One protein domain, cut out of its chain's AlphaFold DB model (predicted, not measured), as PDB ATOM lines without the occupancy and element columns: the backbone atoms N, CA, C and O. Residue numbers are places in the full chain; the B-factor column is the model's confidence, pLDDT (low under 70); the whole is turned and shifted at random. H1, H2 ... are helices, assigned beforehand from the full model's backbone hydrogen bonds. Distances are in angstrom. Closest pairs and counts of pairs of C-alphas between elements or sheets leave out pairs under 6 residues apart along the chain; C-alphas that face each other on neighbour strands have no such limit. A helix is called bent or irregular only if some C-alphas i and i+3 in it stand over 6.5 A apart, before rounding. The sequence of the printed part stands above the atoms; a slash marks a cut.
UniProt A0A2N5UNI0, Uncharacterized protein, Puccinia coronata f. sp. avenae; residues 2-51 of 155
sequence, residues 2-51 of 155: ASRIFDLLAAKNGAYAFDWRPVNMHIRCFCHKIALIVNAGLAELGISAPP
ATOM      1  N   ALA A   2       9.609  37.939  46.074       86.50
ATOM      2  CA  ALA A   2       8.199  37.835  46.469       86.50
ATOM      3  C   ALA A   2       7.317  39.023  46.028       86.50
ATOM      4  O   ALA A   2       6.261  38.796  45.451       86.50
ATOM      5  N   SER A   3       7.760  40.274  46.207       88.62
ATOM      6  CA  SER A   3       6.972  41.451  45.795       88.62
ATOM      7  C   SER A   3       6.708  41.508  44.288       88.62
ATOM      8  O   SER A   3       5.584  41.738  43.876       88.62
ATOM      9  N   ARG A   4       7.706  41.180  43.456       88.88
ATOM     10  CA  ARG A   4       7.532  41.153  41.993       88.88
ATOM     11  C   ARG A   4       6.525  40.091  41.548       88.88
ATOM     12  O   ARG A   4       5.764  40.316  40.618       88.88
ATOM     13  N   ILE A   5       6.534  38.930  42.204       86.62
ATOM     14  CA  ILE A   5       5.572  37.849  41.942       86.62
ATOM     15  C   ILE A   5       4.166  38.289  42.354       86.62
ATOM     16  O   ILE A   5       3.218  38.053  41.614       86.62
ATOM     17  N   PHE A   6       4.037  38.959  43.501       87.81
ATOM     18  CA  PHE A   6       2.771  39.534  43.941       87.81
ATOM     19  C   PHE A   6       2.213  40.522  42.906       87.81
ATOM     20  O   PHE A   6       1.060  40.380  42.508       87.81
ATOM     21  N   ASP A   7       3.033  41.449  42.404       89.81
ATOM     22  CA  ASP A   7       2.611  42.434  41.399       89.81
ATOM     23  C   ASP A   7       2.146  41.765  40.093       89.81
ATOM     24  O   ASP A   7       1.120  42.140  39.526       89.81
ATOM     25  N   LEU A   8       2.859  40.727  39.636       89.56
ATOM     26  CA  LEU A   8       2.481  39.944  38.452       89.56
ATOM     27  C   LEU A   8       1.141  39.219  38.635       89.56
ATOM     28  O   LEU A   8       0.302  39.224  37.730       89.56
ATOM     29  N   LEU A   9       0.929  38.600  39.797       86.62
ATOM     30  CA  LEU A   9      -0.319  37.907  40.120       86.62
ATOM     31  C   LEU A   9      -1.486  38.891  40.251       86.62
ATOM     32  O   LEU A   9      -2.566  38.631  39.724       86.62
ATOM     33  N   ALA A  10      -1.255  40.040  40.885       88.88
ATOM     34  CA  ALA A  10      -2.239  41.108  41.013       88.88
ATOM     35  C   ALA A  10      -2.626  41.701  39.649       88.88
ATOM     36  O   ALA A  10      -3.801  41.981  39.421       88.88
ATOM     37  N   ALA A  11      -1.675  41.850  38.724       89.69
ATOM     38  CA  ALA A  11      -1.952  42.328  37.371       89.69
ATOM     39  C   ALA A  11      -2.803  41.340  36.553       89.69
ATOM     40  O   ALA A  11      -3.640  41.766  35.760       89.69
ATOM     41  N   LYS A  12      -2.601  40.028  36.737       87.38
ATOM     42  CA  LYS A  12      -3.297  38.987  35.966       87.38
ATOM     43  C   LYS A  12      -4.667  38.620  36.542       87.38
ATOM     44  O   LYS A  12      -5.603  38.398  35.780       87.38
ATOM     45  N   ASN A  13      -4.779  38.558  37.868       84.88
ATOM     46  CA  ASN A  13      -5.959  38.030  38.559       84.88
ATOM     47  C   ASN A  13      -6.722  39.109  39.349       84.88
ATOM     48  O   ASN A  13      -7.806  38.841  39.856       84.88
ATOM     49  N   GLY A  14      -6.183  40.327  39.436       79.94
ATOM     50  CA  GLY A  14      -6.702  41.408  40.268       79.94
ATOM     51  C   GLY A  14      -6.045  41.439  41.652       79.94
ATOM     52  O   GLY A  14      -5.737  40.411  42.250       79.94
ATOM     53  N   ALA A  15      -5.843  42.645  42.190       70.75
ATOM     54  CA  ALA A  15      -5.125  42.869  43.453       70.75
ATOM     55  C   ALA A  15      -5.815  42.296  44.711       70.75
ATOM     56  O   ALA A  15      -5.189  42.234  45.771       70.75
ATOM     57  N   TYR A  16      -7.083  41.891  44.591       70.50
ATOM     58  CA  TYR A  16      -7.909  41.325  45.665       70.50
ATOM     59  C   TYR A  16      -8.180  39.826  45.494       70.50
ATOM     60  O   TYR A  16      -8.948  39.260  46.259       70.50
ATOM     61  N   ALA A  17      -7.572  39.171  44.500       77.38
ATOM     62  CA  ALA A  17      -7.773  37.739  44.291       77.38
ATOM     63  C   ALA A  17      -7.111  36.869  45.374       77.38
ATOM     64  O   ALA A  17      -7.433  35.689  45.486       77.38
ATOM     65  N   PHE A  18      -6.178  37.427  46.157       75.56
ATOM     66  CA  PHE A  18      -5.441  36.692  47.183       75.56
ATOM     67  C   PHE A  18      -5.105  37.591  48.381       75.56
ATOM     68  O   PHE A  18      -4.621  38.710  48.203       75.56
ATOM     69  N   ASP A  19      -5.254  37.058  49.595       82.44
ATOM     70  CA  ASP A  19      -4.950  37.767  50.852       82.44
ATOM     71  C   ASP A  19      -3.455  37.795  51.208       82.44
ATOM     72  O   ASP A  19      -3.026  38.427  52.177       82.44
ATOM     73  N   TRP A  20      -2.624  37.095  50.435       86.38
ATOM     74  CA  TRP A  20      -1.194  37.007  50.689       86.38
ATOM     75  C   TRP A  20      -0.494  38.357  50.459       86.38
ATOM     76  O   TRP A  20      -0.484  38.884  49.348       86.38
ATOM     77  N   ARG A  21       0.149  38.902  51.502       87.44
ATOM     78  CA  ARG A  21       0.960  40.131  51.422       87.44
ATOM     79  C   ARG A  21       2.453  39.811  51.584       87.44
ATOM     80  O   ARG A  21       2.857  39.383  52.667       87.44
ATOM     81  N   PRO A  22       3.306  40.066  50.573       87.06
ATOM     82  CA  PRO A  22       4.715  39.655  50.590       87.06
ATOM     83  C   PRO A  22       5.543  40.300  51.711       87.06
ATOM     84  O   PRO A  22       6.532  39.705  52.124       87.06
ATOM     85  N   VAL A  23       5.135  41.471  52.215       86.50
ATOM     86  CA  VAL A  23       5.823  42.185  53.308       86.50
ATOM     87  C   VAL A  23       5.729  41.420  54.634       86.50
ATOM     88  O   VAL A  23       6.728  41.288  55.328       86.50
ATOM     89  N   ASN A  24       4.557  40.860  54.949       87.81
ATOM     90  CA  ASN A  24       4.292  40.232  56.251       87.81
ATOM     91  C   ASN A  24       4.220  38.699  56.172       87.81
ATOM     92  O   ASN A  24       4.239  38.024  57.192       87.81
ATOM     93  N   MET A  25       4.108  38.130  54.968       87.56
ATOM     94  CA  MET A  25       3.831  36.705  54.765       87.56
ATOM     95  C   MET A  25       4.828  36.042  53.809       87.56
ATOM     96  O   MET A  25       4.452  35.181  53.014       87.56
ATOM     97  N   HIS A  26       6.109  36.417  53.854       83.00
ATOM     98  CA  HIS A  26       7.137  35.868  52.955       83.00
ATOM     99  C   HIS A  26       7.211  34.322  52.979       83.00
ATOM    100  O   HIS A  26       7.399  33.719  51.926       83.00
ATOM    101  N   ILE A  27       6.970  33.680  54.130       86.19
ATOM    102  CA  ILE A  27       6.976  32.212  54.276       86.19
ATOM    103  C   ILE A  27       5.844  31.516  53.499       86.19
ATOM    104  O   ILE A  27       6.000  30.393  53.027       86.19
ATOM    105  N   ARG A  28       4.712  32.203  53.292       84.50
ATOM    106  CA  ARG A  28       3.577  31.702  52.493       84.50
ATOM    107  C   ARG A  28       3.786  31.913  50.988       84.50
ATOM    108  O   ARG A  28       2.961  31.481  50.190       84.50
ATOM    109  N   CYS A  29       4.871  32.579  50.586       86.69
ATOM    110  CA  CYS A  29       5.180  32.823  49.183       86.69
ATOM    111  C   CYS A  29       5.508  31.516  48.455       86.69
ATOM    112  O   CYS A  29       6.298  30.708  48.944       86.69
ATOM    113  N   PHE A  30       5.015  31.364  47.224       84.38
ATOM    114  CA  PHE A  30       5.427  30.272  46.339       84.38
ATOM    115  C   PHE A  30       6.954  30.199  46.171       84.38
ATOM    116  O   PHE A  30       7.519  29.113  46.206       84.38
ATOM    117  N   CYS A  31       7.653  31.339  46.094       87.44
ATOM    118  CA  CYS A  31       9.118  31.354  46.029       87.44
ATOM    119  C   CYS A  31       9.772  30.698  47.249       87.44
ATOM    120  O   CYS A  31      10.791  30.036  47.100       87.44
ATOM    121  N   HIS A  32       9.195  30.882  48.442       88.06
ATOM    122  CA  HIS A  32       9.708  30.261  49.660       88.06
ATOM    123  C   HIS A  32       9.482  28.746  49.624       88.06
ATOM    124  O   HIS A  32      10.409  27.987  49.881       88.06
ATOM    125  N   LYS A  33       8.292  28.299  49.195       89.56
ATOM    126  CA  LYS A  33       8.000  26.869  48.991       89.56
ATOM    127  C   LYS A  33       8.974  26.218  48.005       89.56
ATOM    128  O   LYS A  33       9.532  25.171  48.312       89.56
ATOM    129  N   ILE A  34       9.227  26.854  46.860       92.12
ATOM    130  CA  ILE A  34      10.199  26.351  45.881       92.12
ATOM    131  C   ILE A  34      11.613  26.324  46.460       92.12
ATOM    132  O   ILE A  34      12.316  25.340  46.266       92.12
ATOM    133  N   ALA A  35      12.025  27.355  47.201       90.31
ATOM    134  CA  ALA A  35      13.337  27.369  47.840       90.31
ATOM    135  C   ALA A  35      13.510  26.205  48.830       90.31
ATOM    136  O   ALA A  35      14.558  25.572  48.827       90.31
ATOM    137  N   LEU A  36      12.485  25.886  49.628       90.31
ATOM    138  CA  LEU A  36      12.519  24.739  50.543       90.31
ATOM    139  C   LEU A  36      12.683  23.414  49.791       90.31
ATOM    140  O   LEU A  36      13.567  22.633  50.131       90.31
ATOM    141  N   ILE A  37      11.880  23.189  48.747       93.25
ATOM    142  CA  ILE A  37      11.933  21.957  47.944       93.25
ATOM    143  C   ILE A  37      13.293  21.817  47.257       93.25
ATOM    144  O   ILE A  37      13.912  20.760  47.321       93.25
ATOM    145  N   VAL A  38      13.782  22.888  46.626       92.25
ATOM    146  CA  VAL A  38      15.077  22.877  45.936       92.25
ATOM    147  C   VAL A  38      16.213  22.652  46.928       92.25
ATOM    148  O   VAL A  38      17.085  21.840  46.656       92.25
ATOM    149  N   ASN A  39      16.200  23.307  48.091       88.19
ATOM    150  CA  ASN A  39      17.242  23.114  49.100       88.19
ATOM    151  C   ASN A  39      17.246  21.686  49.664       88.19
ATOM    152  O   ASN A  39      18.320  21.118  49.834       88.19
ATOM    153  N   ALA A  40      16.071  21.104  49.922       90.81
ATOM    154  CA  ALA A  40      15.958  19.717  50.370       90.81
ATOM    155  C   ALA A  40      16.434  18.731  49.289       90.81
ATOM    156  O   ALA A  40      17.241  17.854  49.570       90.81
ATOM    157  N   GLY A  41      16.011  18.925  48.036       92.06
ATOM    158  CA  GLY A  41      16.451  18.090  46.917       92.06
ATOM    159  C   GLY A  41      17.953  18.201  46.642       92.06
ATOM    160  O   GLY A  41      18.608  17.201  46.379       92.06
ATOM    161  N   LEU A  42      18.532  19.399  46.751       90.56
ATOM    162  CA  LEU A  42      19.979  19.591  46.632       90.56
ATOM    163  C   LEU A  42      20.746  18.879  47.756       90.56
ATOM    164  O   LEU A  42      21.801  18.307  47.491       90.56
ATOM    165  N   ALA A  43      20.208  18.881  48.979       87.81
ATOM    166  CA  ALA A  43      20.791  18.149  50.098       87.81
ATOM    167  C   ALA A  43      20.779  16.631  49.862       87.81
ATOM    168  O   ALA A  43      21.804  15.990  50.085       87.81
ATOM    169  N   GLU A  44      19.676  16.081  49.346       91.81
ATOM    170  CA  GLU A  44      19.559  14.655  49.007       91.81
ATOM    171  C   GLU A  44      20.545  14.236  47.907       91.81
ATOM    172  O   GLU A  44      21.159  13.177  47.966       91.81
ATOM    173  N   LEU A  45      20.782  15.113  46.927       89.62
ATOM    174  CA  LEU A  45      21.768  14.888  45.866       89.62
ATOM    175  C   LEU A  45      23.228  15.063  46.333       89.62
ATOM    176  O   LEU A  45      24.142  14.993  45.512       89.62
ATOM    177  N   GLY A  46      23.470  15.348  47.617       84.25
ATOM    178  CA  GLY A  46      24.805  15.628  48.154       84.25
ATOM    179  C   GLY A  46      25.410  16.951  47.664       84.25
ATOM    180  O   GLY A  46      26.584  17.235  47.909       84.25
ATOM    181  N   ILE A  47      24.623  17.791  46.987       80.81
ATOM    182  CA  ILE A  47      25.041  19.095  46.474       80.81
ATOM    183  C   ILE A  47      24.723  20.132  47.549       80.81
ATOM    184  O   ILE A  47      23.696  20.810  47.526       80.81
ATOM    185  N   SER A  48      25.615  20.257  48.529       73.00
ATOM    186  CA  SER A  48      25.480  21.300  49.545       73.00
ATOM    187  C   SER A  48      25.584  22.679  48.891       73.00
ATOM    188  O   SER A  48      26.553  22.977  48.184       73.00
ATOM    189  N   ALA A  49      24.577  23.527  49.116       68.44
ATOM    190  CA  ALA A  49      24.629  24.913  48.680       68.44
ATOM    191  C   ALA A  49      25.881  25.581  49.282       68.44
ATOM    192  O   ALA A  49      26.132  25.427  50.483       68.44
ATOM    193  N   PRO A  50      26.672  26.322  48.483       65.94
ATOM    194  CA  PRO A  50      27.850  26.994  49.002       65.94
ATOM    195  C   PRO A  50      27.444  27.900  50.171       65.94
ATOM    196  O   PRO A  50      26.388  28.542  50.103       65.94
ATOM    197  N   PRO A  51      28.253  27.958  51.246       68.06
ATOM    198  CA  PRO A  51      27.932  28.770  52.408       68.06
ATOM    199  C   PRO A  51      27.641  30.211  51.967       68.06
ATOM    200  O   PRO A  51      28.340  30.713  51.076       68.06
TER     201      PRO A  51
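Overview. This is residues 2 to 51 of the 155 residues of an uncharacterized protein of Puccinia coronata f. sp. avenae (UniProt A0A2N5UNI0). Two helices make a wide, open V, their first residues close together at the corner and their far ends pointing away from each other. H2 is the longer arm and sticks out with residues 33 to 38 and 41 to 44 free of the rest, while the long link between the helices, residues 14 to 29, folds back from the far end of H1 to the corner. The printed part has 50 residues with two named helices, H1 then H2, and no named strand; the class is all helix. The whole is only just loose, close to extended, with a radius of gyration of the C-alphas of 14.1 A and spans of 41 by 20 by 14 A.

Arrangement. H1, residues 2 to 13, and H2, residues 30 to 44, are close but not clearly touching, with 1 pair of C-alphas within 8 A. This closest pair, the C-alphas of Ala 2 and Cys 31, is 6.6 A apart. Their centres are 21.2 A apart. They run opposite ways at a steep tilt of 53 degrees. In H1 and H2 every O i to N i+4 pair is within hydrogen-bond range.

Along the chain. H1 begins at C-alpha 2, at (8.199, 37.835, 46.469), and measures 16.2 A from first to last C-alpha. H2 begins at C-alpha 30, at (5.427, 30.272, 46.339), and ends at C-alpha 44, at (19.559, 14.655, 49.007), 21.2 A away. Neither helix is bent.

Size, cuts and confidence. The two C-alphas farthest apart, those of Tyr 16 and Gly 46, are 41.7 A apart. The printed part has no cut, and the link from H1 to H2, of 16 residues, is long. Residues 45 and 46, after H2, also stand free. The mean pLDDT of the printed part is 85.1, and residues 49 to 51 are under 70.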